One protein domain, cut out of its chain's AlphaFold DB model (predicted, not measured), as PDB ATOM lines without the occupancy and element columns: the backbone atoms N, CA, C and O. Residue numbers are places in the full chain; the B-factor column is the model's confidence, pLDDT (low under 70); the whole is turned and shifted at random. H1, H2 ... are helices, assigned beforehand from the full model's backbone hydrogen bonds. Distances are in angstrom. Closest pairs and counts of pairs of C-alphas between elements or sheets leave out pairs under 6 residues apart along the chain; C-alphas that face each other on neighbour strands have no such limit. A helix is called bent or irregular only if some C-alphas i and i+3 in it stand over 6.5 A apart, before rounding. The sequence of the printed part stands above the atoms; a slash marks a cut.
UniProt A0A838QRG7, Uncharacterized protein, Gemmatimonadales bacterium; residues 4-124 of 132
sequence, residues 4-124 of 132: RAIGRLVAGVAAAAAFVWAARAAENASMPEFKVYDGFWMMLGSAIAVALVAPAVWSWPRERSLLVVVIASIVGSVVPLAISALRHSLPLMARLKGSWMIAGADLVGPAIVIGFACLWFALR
ATOM      1  N   ARG A   4      70.175 -33.836 -32.909       68.88
ATOM      2  CA  ARG A   4      69.669 -34.334 -31.620       68.88
ATOM      3  C   ARG A   4      68.918 -33.281 -30.799       68.88
ATOM      4  O   ARG A   4      67.873 -33.581 -30.234       68.88
ATOM      5  N   ALA A   5      69.424 -32.048 -30.757       71.25
ATOM      6  CA  ALA A   5      68.762 -30.943 -30.064       71.25
ATOM      7  C   ALA A   5      67.441 -30.579 -30.754       71.25
ATOM      8  O   ALA A   5      66.442 -30.333 -30.087       71.25
ATOM      9  N   ILE A   6      67.422 -30.645 -32.090       77.94
ATOM     10  CA  ILE A   6      66.213 -30.441 -32.895       77.94
ATOM     11  C   ILE A   6      65.183 -31.538 -32.594       77.94
ATOM     12  O   ILE A   6      64.032 -31.218 -32.334       77.94
ATOM     13  N   GLY A   7      65.592 -32.812 -32.538       75.31
ATOM     14  CA  GLY A   7      64.688 -33.923 -32.213       75.31
ATOM     15  C   GLY A   7      64.011 -33.796 -30.842       75.31
ATOM     16  O   GLY A   7      62.810 -34.026 -30.730       75.31
ATOM     17  N   ARG A   8      64.745 -33.364 -29.807       74.25
ATOM     18  CA  ARG A   8      64.173 -33.123 -28.464       74.25
ATOM     19  C   ARG A   8      63.223 -31.937 -28.444       74.25
ATOM     20  O   ARG A   8      62.182 -32.006 -27.803       74.25
ATOM     21  N   LEU A   9      63.572 -30.873 -29.162       78.69
ATOM     22  CA  LEU A   9      62.736 -29.684 -29.262       78.69
ATOM     23  C   LEU A   9      61.429 -30.012 -29.995       78.69
ATOM     24  O   LEU A   9      60.360 -29.666 -29.511       78.69
ATOM     25  N   VAL A  10      61.499 -30.784 -31.084       81.31
ATOM     26  CA  VAL A  10      60.320 -31.289 -31.803       81.31
ATOM     27  C   VAL A  10      59.477 -32.208 -30.917       81.31
ATOM     28  O   VAL A  10      58.264 -32.033 -30.867       81.31
ATOM     29  N   ALA A  11      60.086 -33.138 -30.173       79.88
ATOM     30  CA  ALA A  11      59.358 -34.013 -29.251       79.88
ATOM     31  C   ALA A  11      58.687 -33.228 -28.109       79.88
ATOM     32  O   ALA A  11      57.534 -33.488 -27.780       79.88
ATOM     33  N   GLY A  12      59.368 -32.228 -27.543       79.69
ATOM     34  CA  GLY A  12      58.801 -31.352 -26.519       79.69
ATOM     35  C   GLY A  12      57.634 -30.513 -27.042       79.69
ATOM     36  O   GLY A  12      56.591 -30.444 -26.396       79.69
ATOM     37  N   VAL A  13      57.767 -29.931 -28.239       83.94
ATOM     38  CA  VAL A  13      56.689 -29.172 -28.896       83.94
ATOM     39  C   VAL A  13      55.508 -30.081 -29.241       83.94
ATOM     40  O   VAL A  13      54.366 -29.708 -28.988       83.94
ATOM     41  N   ALA A  14      55.765 -31.286 -29.751       80.88
ATOM     42  CA  ALA A  14      54.724 -32.269 -30.039       80.88
ATOM     43  C   ALA A  14      53.985 -32.704 -28.765       80.88
ATOM     44  O   ALA A  14      52.759 -32.780 -28.771       80.88
ATOM     45  N   ALA A  15      54.707 -32.917 -27.658       80.62
ATOM     46  CA  ALA A  15      54.102 -33.220 -26.366       80.62
ATOM     47  C   ALA A  15      53.214 -32.073 -25.869       80.62
ATOM     48  O   ALA A  15      52.068 -32.302 -25.489       80.62
ATOM     49  N   ALA A  16      53.710 -30.834 -25.922       81.81
ATOM     50  CA  ALA A  16      52.939 -29.656 -25.534       81.81
ATOM     51  C   ALA A  16      51.673 -29.500 -26.391       81.81
ATOM     52  O   ALA A  16      50.589 -29.300 -25.848       81.81
ATOM     53  N   ALA A  17      51.786 -29.658 -27.712       82.75
ATOM     54  CA  ALA A  17      50.645 -29.597 -28.620       82.75
ATOM     55  C   ALA A  17      49.623 -30.710 -28.334       82.75
ATOM     56  O   ALA A  17      48.423 -30.440 -28.313       82.75
ATOM     57  N   ALA A  18      50.084 -31.930 -28.045       80.38
ATOM     58  CA  ALA A  18      49.219 -33.052 -27.689       80.38
ATOM     59  C   ALA A  18      48.472 -32.811 -26.369       80.38
ATOM     60  O   ALA A  18      47.266 -33.045 -26.306       80.38
ATOM     61  N   PHE A  19      49.137 -32.276 -25.339       78.81
ATOM     62  CA  PHE A  19      48.475 -31.926 -24.078       78.81
ATOM     63  C   PHE A  19      47.491 -30.764 -24.231       78.81
ATOM     64  O   PHE A  19      46.390 -30.834 -23.691       78.81
ATOM     65  N   VAL A  20      47.846 -29.722 -24.991       82.06
ATOM     66  CA  VAL A  20      46.944 -28.590 -25.268       82.06
ATOM     67  C   VAL A  20      45.723 -29.055 -26.053       82.06
ATOM     68  O   VAL A  20      44.605 -28.670 -25.719       82.06
ATOM     69  N   TRP A  21      45.909 -29.910 -27.058       78.19
ATOM     70  CA  TRP A  21      44.796 -30.485 -27.805       78.19
ATOM     71  C   TRP A  21      43.940 -31.364 -26.899       78.19
ATOM     72  O   TRP A  21      42.734 -31.165 -26.851       78.19
ATOM     73  N   ALA A  22      44.526 -32.269 -26.115       71.44
ATOM     74  CA  ALA A  22      43.770 -33.102 -25.186       71.44
ATOM     75  C   ALA A  22      42.956 -32.262 -24.181       71.44
ATOM     76  O   ALA A  22      41.778 -32.542 -23.970       71.44
ATOM     77  N   ALA A  23      43.534 -31.179 -23.652       72.81
ATOM     78  CA  ALA A  23      42.840 -30.247 -22.767       72.81
ATOM     79  C   ALA A  23      41.702 -29.501 -23.485       72.81
ATOM     80  O   ALA A  23      40.582 -29.461 -22.983       72.81
ATOM     81  N   ARG A  24      41.947 -28.974 -24.691       72.31
ATOM     82  CA  ARG A  24      40.930 -28.288 -25.511       72.31
ATOM     83  C   ARG A  24      39.836 -29.223 -26.013       72.31
ATOM     84  O   ARG A  24      38.698 -28.800 -26.160       72.31
ATOM     85  N   ALA A  25      40.156 -30.480 -26.296       68.88
ATOM     86  CA  ALA A  25      39.188 -31.496 -26.688       68.88
ATOM     87  C   ALA A  25      38.322 -31.907 -25.493       68.88
ATOM     88  O   ALA A  25      37.117 -32.070 -25.655       68.88
ATOM     89  N   ALA A  26      38.915 -32.021 -24.300       64.69
ATOM     90  CA  ALA A  26      38.169 -32.218 -23.064       64.69
ATOM     91  C   ALA A  26      37.246 -31.023 -22.763       64.69
ATOM     92  O   ALA A  26      36.100 -31.234 -22.375       64.69
ATOM     93  N   GLU A  27      37.716 -29.794 -23.002       66.12
ATOM     94  CA  GLU A  27      36.930 -28.565 -22.856       66.12
ATOM     95  C   GLU A  27      35.796 -28.486 -23.891       66.12
ATOM     96  O   GLU A  27      34.648 -28.348 -23.512       66.12
ATOM     97  N   ASN A  28      36.062 -28.658 -25.189       61.66
ATOM     98  CA  ASN A  28      35.049 -28.511 -26.245       61.66
ATOM     99  C   ASN A  28      34.038 -29.668 -26.312       61.66
ATOM    100  O   ASN A  28      32.927 -29.490 -26.808       61.66
ATOM    101  N   ALA A  29      34.393 -30.863 -25.826       56.66
ATOM    102  CA  ALA A  29      33.458 -31.986 -25.726       56.66
ATOM    103  C   ALA A  29      32.439 -31.821 -24.576       56.66
ATOM    104  O   ALA A  29      31.634 -32.731 -24.334       56.66
ATOM    105  N   SER A  30      32.449 -30.676 -23.877       46.06
ATOM    106  CA  SER A  30      31.540 -30.326 -22.787       46.06
ATOM    107  C   SER A  30      30.103 -30.090 -23.272       46.06
ATOM    108  O   SER A  30      29.614 -28.964 -23.353       46.06
ATOM    109  N   MET A  31      29.375 -31.172 -23.544       46.38
ATOM    110  CA  MET A  31      27.928 -31.167 -23.334       46.38
ATOM    111  C   MET A  31      27.669 -31.390 -21.830       46.38
ATOM    112  O   MET A  31      28.132 -32.399 -21.281       46.38
ATOM    113  N   PRO A  32      26.978 -30.457 -21.150       50.44
ATOM    114  CA  PRO A  32      26.959 -30.351 -19.687       50.44
ATOM    115  C   PRO A  32      26.288 -31.532 -18.970       50.44
ATOM    116  O   PRO A  32      26.599 -31.790 -17.813       50.44
ATOM    117  N   GLU A  33      25.426 -32.289 -19.647       45.28
ATOM    118  CA  GLU A  33      24.590 -33.313 -19.004       45.28
ATOM    119  C   GLU A  33      25.300 -34.656 -18.748       45.28
ATOM    120  O   GLU A  33      24.827 -35.434 -17.925       45.28
ATOM    121  N   PHE A  34      26.447 -34.943 -19.388       49.06
ATOM    122  CA  PHE A  34      27.095 -36.265 -19.259       49.06
ATOM    123  C   PHE A  34      28.638 -36.295 -19.224       49.06
ATOM    124  O   PHE A  34      29.190 -37.369 -18.985       49.06
ATOM    125  N   LYS A  35      29.364 -35.192 -19.487       49.06
ATOM    126  CA  LYS A  35      30.748 -35.307 -20.017       49.06
ATOM    127  C   LYS A  35      31.868 -34.501 -19.348       49.06
ATOM    128  O   LYS A  35      33.027 -34.805 -19.608       49.06
ATOM    129  N   VAL A  36      31.580 -33.530 -18.477       44.84
ATOM    130  CA  VAL A  36      32.629 -32.654 -17.893       44.84
ATOM    131  C   VAL A  36      33.556 -33.400 -16.917       44.84
ATOM    132  O   VAL A  36      34.683 -32.979 -16.678       44.84
ATOM    133  N   TYR A  37      33.128 -34.551 -16.393       52.31
ATOM    134  CA  TYR A  37      33.945 -35.338 -15.471       52.31
ATOM    135  C   TYR A  37      34.990 -36.192 -16.220       52.31
ATOM    136  O   TYR A  37      36.190 -36.078 -15.989       52.31
ATOM    137  N   ASP A  38      34.581 -37.023 -17.169       63.78
ATOM    138  CA  ASP A  38      35.422 -38.155 -17.566       63.78
ATOM    139  C   ASP A  38      36.762 -37.749 -18.232       63.78
ATOM    140  O   ASP A  38      37.803 -38.265 -17.837       63.78
ATOM    141  N   GLY A  39      36.804 -36.766 -19.143       64.94
ATOM    142  CA  GLY A  39      38.042 -36.394 -19.861       64.94
ATOM    143  C   GLY A  39      39.130 -35.734 -18.998       64.94
ATOM    144  O   GLY A  39      40.310 -36.076 -19.105       64.94
ATOM    145  N   PHE A  40      38.748 -34.820 -18.101       69.69
ATOM    146  CA  PHE A  40      39.697 -34.173 -17.188       69.69
ATOM    147  C   PHE A  40      40.233 -35.168 -16.153       69.69
ATOM    148  O   PHE A  40      41.434 -35.206 -15.885       69.69
ATOM    149  N   TRP A  41      39.362 -36.034 -15.625       73.06
ATOM    150  CA  TRP A  41      39.765 -37.091 -14.702       73.06
ATOM    151  C   TRP A  41      40.659 -38.140 -15.374       73.06
ATOM    152  O   TRP A  41      41.604 -38.601 -14.737       73.06
ATOM    153  N   MET A  42      40.445 -38.457 -16.658       74.62
ATOM    154  CA  MET A  42      41.362 -39.284 -17.458       74.62
ATOM    155  C   MET A  42      42.753 -38.648 -17.574       74.62
ATOM    156  O   MET A  42      43.757 -39.324 -17.333       74.62
ATOM    157  N   MET A  43      42.834 -37.352 -17.908       75.81
ATOM    158  CA  MET A  43      44.114 -36.634 -17.976       75.81
ATOM    159  C   MET A  43      44.805 -36.611 -16.611       75.81
ATOM    160  O   MET A  43      45.974 -36.982 -16.515       75.81
ATOM    161  N   LEU A  44      44.080 -36.259 -15.548       79.81
ATOM    162  CA  LEU A  44      44.614 -36.202 -14.190       79.81
ATOM    163  C   LEU A  44      45.107 -37.574 -13.710       79.81
ATOM    164  O   LEU A  44      46.223 -37.685 -13.206       79.81
ATOM    165  N   GLY A  45      44.315 -38.629 -13.911       81.44
ATOM    166  CA  GLY A  45      44.687 -39.992 -13.537       81.44
ATOM    167  C   GLY A  45      45.914 -40.489 -14.300       81.44
ATOM    168  O   GLY A  45      46.818 -41.070 -13.697       81.44
ATOM    169  N   SER A  46      46.006 -40.196 -15.603       82.00
ATOM    170  CA  SER A  46      47.188 -40.522 -16.411       82.00
ATOM    171  C   SER A  46      48.437 -39.769 -15.941       82.00
ATOM    172  O   SER A  46      49.495 -40.378 -15.799       82.00
ATOM    173  N   ALA A  47      48.310 -38.479 -15.610       83.25
ATOM    174  CA  ALA A  47      49.413 -37.667 -15.113       83.25
ATOM    175  C   ALA A  47      49.925 -38.155 -13.757       83.25
ATOM    176  O   ALA A  47      51.133 -38.280 -13.578       83.25
ATOM    177  N   ILE A  48      49.025 -38.496 -12.828       85.81
ATOM    178  CA  ILE A  48      49.394 -39.059 -11.523       85.81
ATOM    179  C   ILE A  48      50.094 -40.409 -11.706       85.81
ATOM    180  O   ILE A  48      51.167 -40.622 -11.146       85.81
ATOM    181  N   ALA A  49      49.528 -41.308 -12.516       85.31
ATOM    182  CA  ALA A  49      50.114 -42.624 -12.758       85.31
ATOM    183  C   ALA A  49      51.519 -42.515 -13.371       85.31
ATOM    184  O   ALA A  49      52.456 -43.155 -12.894       85.31
ATOM    185  N   VAL A  50      51.692 -41.657 -14.381       84.75
ATOM    186  CA  VAL A  50      53.005 -41.416 -14.987       84.75
ATOM    187  C   VAL A  50      53.957 -40.758 -13.992       84.75
ATOM    188  O   VAL A  50      55.096 -41.196 -13.906       84.75
ATOM    189  N   ALA A  51      53.522 -39.777 -13.198       84.69
ATOM    190  CA  ALA A  51      54.376 -39.111 -12.210       84.69
ATOM    191  C   ALA A  51      54.891 -40.060 -11.115       84.69
ATOM    192  O   ALA A  51      56.012 -39.892 -10.645       84.69
ATOM    193  N   LEU A  52      54.106 -41.072 -10.732       87.31
ATOM    194  CA  LEU A  52      54.523 -42.089  -9.760       87.31
ATOM    195  C   LEU A  52      55.469 -43.127 -10.372       87.31
ATOM    196  O   LEU A  52      56.415 -43.571  -9.723       87.31
ATOM    197  N   VAL A  53      55.222 -43.519 -11.622       85.94
ATOM    198  CA  VAL A  53      55.971 -44.591 -12.293       85.94
ATOM    199  C   VAL A  53      57.270 -44.081 -12.921       85.94
ATOM    200  O   VAL A  53      58.285 -44.775 -12.880       85.94
ATOM    201  N   ALA A  54      57.270 -42.862 -13.462       81.56
ATOM    202  CA  ALA A  54      58.406 -42.240 -14.139       81.56
ATOM    203  C   ALA A  54      59.710 -42.264 -13.314       81.56
ATOM    204  O   ALA A  54      60.728 -42.689 -13.866       81.56
ATOM    205  N   PRO A  55      59.727 -41.893 -12.016       83.56
ATOM    206  CA  PRO A  55      60.936 -41.972 -11.194       83.56
ATOM    207  C   PRO A  55      61.439 -43.409 -11.025       83.56
ATOM    208  O   PRO A  55      62.641 -43.657 -11.088       83.56
ATOM    209  N   ALA A  56      60.523 -44.371 -10.865       86.25
ATOM    210  CA  ALA A  56      60.858 -45.775 -10.636       86.25
ATOM    211  C   ALA A  56      61.496 -46.441 -11.867       86.25
ATOM    212  O   ALA A  56      62.378 -47.288 -11.728       86.25
ATOM    213  N   VAL A  57      61.090 -46.035 -13.076       85.81
ATOM    214  CA  VAL A  57      61.638 -46.564 -14.338       85.81
ATOM    215  C   VAL A  57      62.707 -45.669 -14.965       85.81
ATOM    216  O   VAL A  57      63.138 -45.904 -16.100       85.81
ATOM    217  N   TRP A  58      63.167 -44.642 -14.245       82.06
ATOM    218  CA  TRP A  58      64.151 -43.688 -14.757       82.06
ATOM    219  C   TRP A  58      65.521 -44.324 -15.012       82.06
ATOM    220  O   TRP A  58      66.212 -43.958 -15.958       82.06
ATOM    221  N   SER A  59      65.908 -45.319 -14.213       81.31
ATOM    222  CA  SER A  59      67.182 -46.037 -14.364       81.31
ATOM    223  C   SER A  59      67.137 -47.169 -15.398       81.31
ATOM    224  O   SER A  59      68.170 -47.743 -15.728       81.31
ATOM    225  N   TRP A  60      65.959 -47.509 -15.929       82.25
ATOM    226  CA  TRP A  60      65.784 -48.671 -16.806       82.25
ATOM    227  C   TRP A  60      66.272 -48.406 -18.242       82.25
ATOM    228  O   TRP A  60      66.461 -47.249 -18.630       82.25
ATOM    229  N   PRO A  61      66.429 -49.445 -19.085       82.06
ATOM    230  CA  PRO A  61      66.615 -49.265 -20.523       82.06
ATOM    231  C   PRO A  61      65.450 -48.483 -21.147       82.06
ATOM    232  O   PRO A  61      64.289 -48.687 -20.778       82.06
ATOM    233  N   ARG A  62      65.755 -47.598 -22.106       74.00
ATOM    234  CA  ARG A  62      64.798 -46.635 -22.684       74.00
ATOM    235  C   ARG A  62      63.529 -47.309 -23.207       74.00
ATOM    236  O   ARG A  62      62.441 -46.887 -22.833       74.00
ATOM    237  N   GLU A  63      63.674 -48.384 -23.975       78.62
ATOM    238  CA  GLU A  63      62.559 -49.150 -24.553       78.62
ATOM    239  C   GLU A  63      61.611 -49.698 -23.482       78.62
ATOM    240  O   GLU A  63      60.405 -49.472 -23.542       78.62
ATOM    241  N   ARG A  64      62.163 -50.341 -22.443       83.19
ATOM    242  CA  ARG A  64      61.374 -50.896 -21.332       83.19
ATOM    243  C   ARG A  64      60.695 -49.795 -20.526       83.19
ATOM    244  O   ARG A  64      59.525 -49.917 -20.186       83.19
ATOM    245  N   SER A  65      61.414 -48.707 -20.254       83.19
ATOM    246  CA  SER A  65      60.873 -47.576 -19.498       83.19
ATOM    247  C   SER A  65      59.739 -46.862 -20.238       83.19
ATOM    248  O   SER A  65      58.735 -46.522 -19.623       83.19
ATOM    249  N   LEU A  66      59.864 -46.698 -21.560       82.44
ATOM    250  CA  LEU A  66      58.838 -46.093 -22.403       82.44
ATOM    251  C   LEU A  66      57.571 -46.945 -22.391       82.44
ATOM    252  O   LEU A  66      56.483 -46.415 -22.197       82.44
ATOM    253  N   LEU A  67      57.722 -48.259 -22.557       84.56
ATOM    254  CA  LEU A  67      56.604 -49.199 -22.550       84.56
ATOM    255  C   LEU A  67      55.839 -49.116 -21.220       84.56
ATOM    256  O   LEU A  67      54.614 -49.019 -21.210       84.56
ATOM    257  N   VAL A  68      56.561 -49.046 -20.100       86.94
ATOM    258  CA  VAL A  68      55.953 -48.898 -18.772       86.94
ATOM    259  C   VAL A  68      55.263 -47.539 -18.594       86.94
ATOM    260  O   VAL A  68      54.155 -47.500 -18.068       86.94
ATOM    261  N   VAL A  69      55.852 -46.437 -19.068       84.94
ATOM    262  CA  VAL A  69      55.219 -45.104 -19.024       84.94
ATOM    263  C   VAL A  69      53.950 -45.059 -19.880       84.94
ATOM    264  O   VAL A  69      52.934 -44.519 -19.444       84.94
ATOM    265  N   VAL A  70      53.969 -45.681 -21.062       84.50
ATOM    266  CA  VAL A  70      52.791 -45.813 -21.930       84.50
ATOM    267  C   VAL A  70      51.699 -46.616 -21.227       84.50
ATOM    268  O   VAL A  70      50.571 -46.134 -21.127       84.50
ATOM    269  N   ILE A  71      52.020 -47.784 -20.663       85.56
ATOM    270  CA  ILE A  71      51.049 -48.588 -19.902       85.56
ATOM    271  C   ILE A  71      50.490 -47.784 -18.723       85.56
ATOM    272  O   ILE A  71      49.276 -47.754 -18.536       85.56
ATOM    273  N   ALA A  72      51.341 -47.091 -17.963       85.19
ATOM    274  CA  ALA A  72      50.913 -46.267 -16.837       85.19
ATOM    275  C   ALA A  72      49.952 -45.152 -17.274       85.19
ATOM    276  O   ALA A  72      48.939 -44.928 -16.615       85.19
ATOM    277  N   SER A  73      50.216 -44.501 -18.413       81.75
ATOM    278  CA  SER A  73      49.326 -43.476 -18.967       81.75
ATOM    279  C   SER A  73      47.960 -44.042 -19.375       81.75
ATOM    280  O   SER A  73      46.930 -43.450 -19.051       81.75
ATOM    281  N   ILE A  74      47.933 -45.231 -19.993       82.56
ATOM    282  CA  ILE A  74      46.696 -45.925 -20.380       82.56
ATOM    283  C   ILE A  74      45.907 -46.309 -19.129       82.56
ATOM    284  O   ILE A  74      44.736 -45.952 -19.007       82.56
ATOM    285  N   VAL A  75      46.544 -46.978 -18.168       83.75
ATOM    286  CA  VAL A  75      45.895 -47.403 -16.921       83.75
ATOM    287  C   VAL A  75      45.368 -46.197 -16.148       83.75
ATOM    288  O   VAL A  75      44.203 -46.185 -15.758       83.75
ATOM    289  N   GLY A  76      46.181 -45.150 -15.989       81.00
ATOM    290  CA  GLY A  76      45.775 -43.917 -15.321       81.00
ATOM    291  C   GLY A  76      44.623 -43.195 -16.025       81.00
ATOM    292  O   GLY A  76      43.840 -42.532 -15.355       81.00
ATOM    293  N   SER A  77      44.459 -43.368 -17.340       76.31
ATOM    294  CA  SER A  77      43.286 -42.862 -18.062       76.31
ATOM    295  C   SER A  77      42.035 -43.736 -17.868       76.31
ATOM    296  O   SER A  77      40.937 -43.217 -17.702       76.31
ATOM    297  N   VAL A  78      42.168 -45.064 -17.824       75.25
ATOM    298  CA  VAL A  78      41.017 -45.987 -17.742       75.25
ATOM    299  C   VAL A  78      40.462 -46.101 -16.319       75.25
ATOM    300  O   VAL A  78      39.254 -46.246 -16.134       75.25
ATOM    301  N   VAL A  79      41.314 -46.020 -15.296       77.19
ATOM    302  CA  VAL A  79      40.911 -46.184 -13.888       77.19
ATOM    303  C   VAL A  79      39.839 -45.168 -13.450       77.19
ATOM    304  O   VAL A  79      38.820 -45.598 -12.904       77.19
ATOM    305  N   PRO A  80      39.973 -43.855 -13.718       72.19
ATOM    306  CA  PRO A  80      38.933 -42.880 -13.394       72.19
ATOM    307  C   PRO A  80      37.592 -43.166 -14.084       72.19
ATOM    308  O   PRO A  80      36.543 -43.023 -13.455       72.19
ATOM    309  N   LEU A  81      37.613 -43.648 -15.336       69.88
ATOM    310  CA  LEU A  81      36.403 -44.058 -16.059       69.88
ATOM    311  C   LEU A  81      35.709 -45.242 -15.381       69.88
ATOM    312  O   LEU A  81      34.488 -45.235 -15.215       69.88
ATOM    313  N   ALA A  82      36.484 -46.248 -14.968       70.06
ATOM    314  CA  ALA A  82      35.960 -47.418 -14.273       70.06
ATOM    315  C   ALA A  82      35.345 -47.037 -12.916       70.06
ATOM    316  O   ALA A  82      34.234 -47.465 -12.606       70.06
ATOM    317  N   ILE A  83      36.014 -46.177 -12.140       72.38
ATOM    318  CA  ILE A  83      35.505 -45.672 -10.853       72.38
ATOM    319  C   ILE A  83      34.209 -44.878 -11.052       72.38
ATOM    320  O   ILE A  83      33.238 -45.077 -10.320       72.38
ATOM    321  N   SER A  84      34.180 -44.000 -12.055       65.62
ATOM    322  CA  SER A  84      33.000 -43.214 -12.423       65.62
ATOM    323  C   SER A  84      31.830 -44.133 -12.810       65.62
ATOM    324  O   SER A  84      30.715 -43.951 -12.329       65.62
ATOM    325  N   ALA A  85      32.068 -45.168 -13.622       66.69
ATOM    326  CA  ALA A  85      31.033 -46.128 -14.017       66.69
ATOM    327  C   ALA A  85      30.467 -46.920 -12.824       66.69
ATOM    328  O   ALA A  85      29.250 -47.071 -12.718       66.69
ATOM    329  N   LEU A  86      31.334 -47.361 -11.905       70.94
ATOM    330  CA  LEU A  86      30.936 -48.082 -10.692       70.94
ATOM    331  C   LEU A  86      30.100 -47.214  -9.744       70.94
ATOM    332  O   LEU A  86      29.117 -47.696  -9.191       70.94
ATOM    333  N   ARG A  87      30.449 -45.931  -9.577       71.56
ATOM    334  CA  ARG A  87      29.691 -45.006  -8.714       71.56
ATOM    335  C   ARG A  87      28.291 -44.688  -9.231       71.56
ATOM    336  O   ARG A  87      27.417 -44.382  -8.428       71.56
ATOM    337  N   HIS A  88      28.085 -44.733 -10.544       67.12
ATOM    338  CA  HIS A  88      26.816 -44.361 -11.171       67.12
ATOM    339  C   HIS A  88      25.971 -45.564 -11.619       67.12
ATOM    340  O   HIS A  88      24.939 -45.361 -12.252       67.12
ATOM    341  N   SER A  89      26.376 -46.800 -11.296       63.69
ATOM    342  CA  SER A  89      25.664 -48.038 -11.668       63.69
ATOM    343  C   SER A  89      25.371 -48.149 -13.171       63.69
ATOM    344  O   SER A  89      24.369 -48.729 -13.588       63.69
ATOM    345  N   LEU A  90      26.244 -47.574 -14.000       62.44
ATOM    346  CA  LEU A  90      26.111 -47.582 -15.454       62.44
ATOM    347  C   LEU A  90      26.924 -48.742 -16.045       62.44
ATOM    348  O   LEU A  90      28.042 -48.999 -15.589       62.44
ATOM    349  N   PRO A  91      26.425 -49.427 -17.090       65.00
ATOM    350  CA  PRO A  91      27.169 -50.502 -17.730       65.00
ATOM    351  C   PRO A  91      28.497 -49.978 -18.291       65.00
ATOM    352  O   PRO A  91      28.533 -49.126 -19.179       65.00
ATOM    353  N   LEU A  92      29.603 -50.521 -17.774       61.62
ATOM    354  CA  LEU A  92      30.975 -50.080 -18.059       61.62
ATOM    355  C   LEU A  92      31.292 -50.141 -19.562       61.62
ATOM    356  O   LEU A  92      31.927 -49.241 -20.100       61.62
ATOM    357  N   MET A  93      30.744 -51.140 -20.263       59.50
ATOM    358  CA  MET A  93      30.820 -51.254 -21.724       59.50
ATOM    359  C   MET A  93      30.059 -50.155 -22.473       59.50
ATOM    360  O   MET A  93      30.516 -49.726 -23.526       59.50
ATOM    361  N   ALA A  94      28.928 -49.672 -21.951       60.66
ATOM    362  CA  ALA A  94      28.182 -48.571 -22.562       60.66
ATOM    363  C   ALA A  94      28.871 -47.222 -22.320       60.66
ATOM    364  O   ALA A  94      28.856 -46.370 -23.199       60.66
ATOM    365  N   ARG A  95      29.534 -47.047 -21.169       62.72
ATOM    366  CA  ARG A  95      30.387 -45.883 -20.888       62.72
ATOM    367  C   ARG A  95      31.680 -45.898 -21.692       62.72
ATOM    368  O   ARG A  95      32.043 -44.857 -22.209       62.72
ATOM    369  N   LEU A  96      32.327 -47.053 -21.856       59.78
ATOM    370  CA  LEU A  96      33.489 -47.205 -22.737       59.78
ATOM    371  C   LEU A  96      33.108 -46.987 -24.202       59.78
ATOM    372  O   LEU A  96      33.778 -46.229 -24.883       59.78
ATOM    373  N   LYS A  97      32.007 -47.573 -24.689       60.19
ATOM    374  CA  LYS A  97      31.512 -47.294 -26.047       60.19
ATOM    375  C   LYS A  97      31.041 -45.854 -26.210       60.19
ATOM    376  O   LYS A  97      31.279 -45.271 -27.252       60.19
ATOM    377  N   GLY A  98      30.383 -45.275 -25.209       55.38
ATOM    378  CA  GLY A  98      29.899 -43.895 -25.237       55.38
ATOM    379  C   GLY A  98      31.027 -42.869 -25.134       55.38
ATOM    380  O   GLY A  98      30.978 -41.839 -25.802       55.38
ATOM    381  N   SER A  99      32.076 -43.162 -24.362       54.03
ATOM    382  CA  SER A  99      33.291 -42.356 -24.343       54.03
ATOM    383  C   SER A  99      34.037 -42.485 -25.667       54.03
ATOM    384  O   SER A  99      34.494 -41.469 -26.166       54.03
ATOM    385  N   TRP A 100      34.074 -43.678 -26.270       52.72
ATOM    386  CA  TRP A 100      34.693 -43.923 -27.576       52.72
ATOM    387  C   TRP A 100      33.919 -43.291 -28.745       52.72
ATOM    388  O   TRP A 100      34.525 -42.710 -29.632       52.72
ATOM    389  N   MET A 101      32.584 -43.374 -28.754       49.62
ATOM    390  CA  MET A 101      31.736 -42.923 -29.871       49.62
ATOM    391  C   MET A 101      31.248 -41.471 -29.752       49.62
ATOM    392  O   MET A 101      30.913 -40.877 -30.772       49.62
ATOM    393  N   ILE A 102      31.121 -40.909 -28.541       45.84
ATOM    394  CA  ILE A 102      30.396 -39.638 -28.310       45.84
ATOM    395  C   ILE A 102      31.257 -38.575 -27.610       45.84
ATOM    396  O   ILE A 102      30.992 -37.378 -27.740       45.84
ATOM    397  N   ALA A 103      32.249 -38.966 -26.813       46.69
ATOM    398  CA  ALA A 103      33.223 -38.037 -26.250       46.69
ATOM    399  C   ALA A 103      34.505 -38.130 -27.077       46.69
ATOM    400  O   ALA A 103      34.791 -39.160 -27.671       46.69
ATOM    401  N   GLY A 104      35.312 -37.079 -27.117       46.03
ATOM    402  CA  GLY A 104      36.607 -37.105 -27.796       46.03
ATOM    403  C   GLY A 104      37.633 -38.070 -27.180       46.03
ATOM    404  O   GLY A 104      38.815 -37.762 -27.252       46.03
ATOM    405  N   ALA A 105      37.247 -39.200 -26.566       45.78
ATOM    406  CA  ALA A 105      38.168 -40.236 -26.093       45.78
ATOM    407  C   ALA A 105      38.917 -40.915 -27.253       45.78
ATOM    408  O   ALA A 105      40.040 -41.368 -27.039       45.78
ATOM    409  N   ASP A 106      38.363 -40.870 -28.472       51.56
ATOM    410  CA  ASP A 106      39.066 -41.220 -29.719       51.56
ATOM    411  C   ASP A 106      40.314 -40.342 -29.960       51.56
ATOM    412  O   ASP A 106      41.240 -40.749 -30.653       51.56
ATOM    413  N   LEU A 107      40.378 -39.142 -29.361       54.31
ATOM    414  CA  LEU A 107      41.490 -38.197 -29.521       54.31
ATOM    415  C   LEU A 107      42.265 -37.960 -28.219       54.31
ATOM    416  O   LEU A 107      43.491 -37.909 -28.249       54.31
ATOM    417  N   VAL A 108      41.590 -37.860 -27.069       63.16
ATOM    418  CA  VAL A 108      42.204 -37.568 -25.761       63.16
ATOM    419  C   VAL A 108      43.051 -38.742 -25.270       63.16
ATOM    420  O   VAL A 108      44.176 -38.520 -24.834       63.16
ATOM    421  N   GLY A 109      42.566 -39.983 -25.385       66.00
ATOM    422  CA  GLY A 109      43.337 -41.171 -24.996       66.00
ATOM    423  C   GLY A 109      44.654 -41.280 -25.776       66.00
ATOM    424  O   GLY A 109      45.724 -41.282 -25.164       66.00
ATOM    425  N   PRO A 110      44.612 -41.278 -27.121       68.50
ATOM    426  CA  PRO A 110      45.821 -41.282 -27.941       68.50
ATOM    427  C   PRO A 110      46.710 -40.053 -27.725       68.50
ATOM    428  O   PRO A 110      47.926 -40.203 -27.635       68.50
ATOM    429  N   ALA A 111      46.142 -38.848 -27.584       71.31
ATOM    430  CA  ALA A 111      46.918 -37.627 -27.357       71.31
ATOM    431  C   ALA A 111      47.650 -37.630 -26.008       71.31
ATOM    432  O   ALA A 111      48.784 -37.164 -25.940       71.31
ATOM    433  N   ILE A 112      47.059 -38.202 -24.954       73.69
ATOM    434  CA  ILE A 112      47.726 -38.410 -23.660       73.69
ATOM    435  C   ILE A 112      48.921 -39.353 -23.833       73.69
ATOM    436  O   ILE A 112      50.026 -39.033 -23.396       73.69
ATOM    437  N   VAL A 113      48.721 -40.496 -24.497       77.38
ATOM    438  CA  VAL A 113      49.780 -41.496 -24.706       77.38
ATOM    439  C   VAL A 113      50.919 -40.920 -25.549       77.38
ATOM    440  O   VAL A 113      52.085 -41.034 -25.170       77.38
ATOM    441  N   ILE A 114      50.594 -40.257 -26.661       79.81
ATOM    442  CA  ILE A 114      51.567 -39.596 -27.539       79.81
ATOM    443  C   ILE A 114      52.275 -38.469 -26.781       79.81
ATOM    444  O   ILE A 114      53.498 -38.381 -26.826       79.81
ATOM    445  N   GLY A 115      51.530 -37.654 -26.032       79.81
ATOM    446  CA  GLY A 115      52.063 -36.566 -25.220       79.81
ATOM    447  C   GLY A 115      53.086 -37.055 -24.202       79.81
ATOM    448  O   GLY A 115      54.201 -36.540 -24.161       79.81
ATOM    449  N   PHE A 116      52.761 -38.104 -23.439       79.94
ATOM    450  CA  PHE A 116      53.687 -38.692 -22.471       79.94
ATOM    451  C   PHE A 116      54.858 -39.424 -23.122       79.94
ATOM    452  O   PHE A 116      55.971 -39.313 -22.618       79.94
ATOM    453  N   ALA A 117      54.664 -40.116 -24.246       80.25
ATOM    454  CA  ALA A 117      55.762 -40.743 -24.980       80.25
ATOM    455  C   ALA A 117      56.751 -39.696 -25.519       80.25
ATOM    456  O   ALA A 117      57.963 -39.816 -25.326       80.25
ATOM    457  N   CYS A 118      56.245 -38.629 -26.141       80.19
ATOM    458  CA  CYS A 118      57.047 -37.516 -26.643       80.19
ATOM    459  C   CYS A 118      57.732 -36.745 -25.507       80.19
ATOM    460  O   CYS A 118      58.916 -36.424 -25.617       80.19
ATOM    461  N   LEU A 119      57.031 -36.508 -24.394       79.88
ATOM    462  CA  LEU A 119      57.597 -35.884 -23.199       79.88
ATOM    463  C   LEU A 119      58.704 -36.757 -22.602       79.88
ATOM    464  O   LEU A 119      59.786 -36.259 -22.301       79.88
ATOM    465  N   TRP A 120      58.478 -38.068 -22.499       82.06
ATOM    466  CA  TRP A 120      59.474 -39.029 -22.030       82.06
ATOM    467  C   TRP A 120      60.718 -39.015 -22.917       82.06
ATOM    468  O   TRP A 120      61.834 -38.968 -22.408       82.06
ATOM    469  N   PHE A 121      60.547 -38.981 -24.240       77.00
ATOM    470  CA  PHE A 121      61.657 -38.871 -25.183       77.00
ATOM    471  C   PHE A 121      62.396 -37.532 -25.125       77.00
ATOM    472  O   PHE A 121      63.610 -37.517 -25.332       77.00
ATOM    473  N   ALA A 122      61.697 -36.430 -24.848       75.50
ATOM    474  CA  ALA A 122      62.311 -35.118 -24.673       75.50
ATOM    475  C   ALA A 122      63.153 -35.058 -23.385       75.50
ATOM    476  O   ALA A 122      64.266 -34.521 -23.399       75.50
ATOM    477  N   LEU A 123      62.644 -35.651 -22.298       76.25
ATOM    478  CA  LEU A 123      63.251 -35.633 -20.964       76.25
ATOM    479  C   LEU A 123      64.382 -36.657 -20.790       76.25
ATOM    480  O   LEU A 123      65.407 -36.330 -20.198       76.25
ATOM    481  N   ARG A 124      64.241 -37.879 -21.318       69.62
ATOM    482  CA  ARG A 124      65.301 -38.898 -21.278       69.62
ATOM    483  C   ARG A 124      66.394 -38.565 -22.285       69.62
ATOM    484  O   ARG A 124      66.221 -38.771 -23.489       69.62
TER     485      ARG A 124
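AT A GLANCE: This is residues 4 to 124 of the 132 residues of an uncharacterized protein of Gemmatimonadales bacterium (UniProt A0A838QRG7). Four long helices, H1, H2, H3 and H5, make an elongated up-and-down bundle, each running against the one before it in the chain. The short H4 stands crosswise near one end of the bundle, between H3 and H5. The printed part has 121 residues with five named helices, in the order H1 H2 H3 H4 H5, and no named strand: the class is all helix. The whole is compact, with a radius of gyration of the C-alphas of 15.1 A and spans of 47 by 26 by 18 A.

IN THESE COORDINATES: Find C-alpha 4 at (69.669, -34.334, -31.620); from there H1, residues 4 to 28, runs 35.5 A. H2 holds residues 38 to 56 and runs 27.4 A; it is only just irregular, with C-alphas 52 and 55 at 6.6 A. Look next for H3, residues 62 to 87, 37.8 A long, then H4, residues 92 to 102, 14.6 A. H5, residues 105 to 123, runs 26.0 A to C-alpha 123 at (63.251, -35.633, -20.964).

HOW THE PARTS SIT: Start at H5, the hub, which touches the four other helices. It touches H1 at a shallow tilt of 27 degrees, opposite ways; the closest C-alphas, of Ala 15 and Gly 115, are 4.1 A apart. With residues 66 to 77 alone, H3 touches H5, closest at the C-alphas of Val 70 and Val 113, 6.0 A. H2 and H3 form a helical hairpin, and the C-alphas of Ser 46 and Gly 76 come to 3.8 A. H4 and H5 touch only at the corner, only just, with 3 pairs of C-alphas within 8 A. H1 and H3 are apart. In H1 and H4 every O i to N i+4 pair is within hydrogen-bond range; in H2 13 of 15 are, in H3 20 of 22, in H5 14 of 15.

THE WHOLE: The C-alphas of Arg 4 and Ser 89, the two farthest apart, are 50.2 A apart. The printed part has no cut, and no link is long. Confidence is low, under 70, for instance at residues 25 to 40 and 88 to 110.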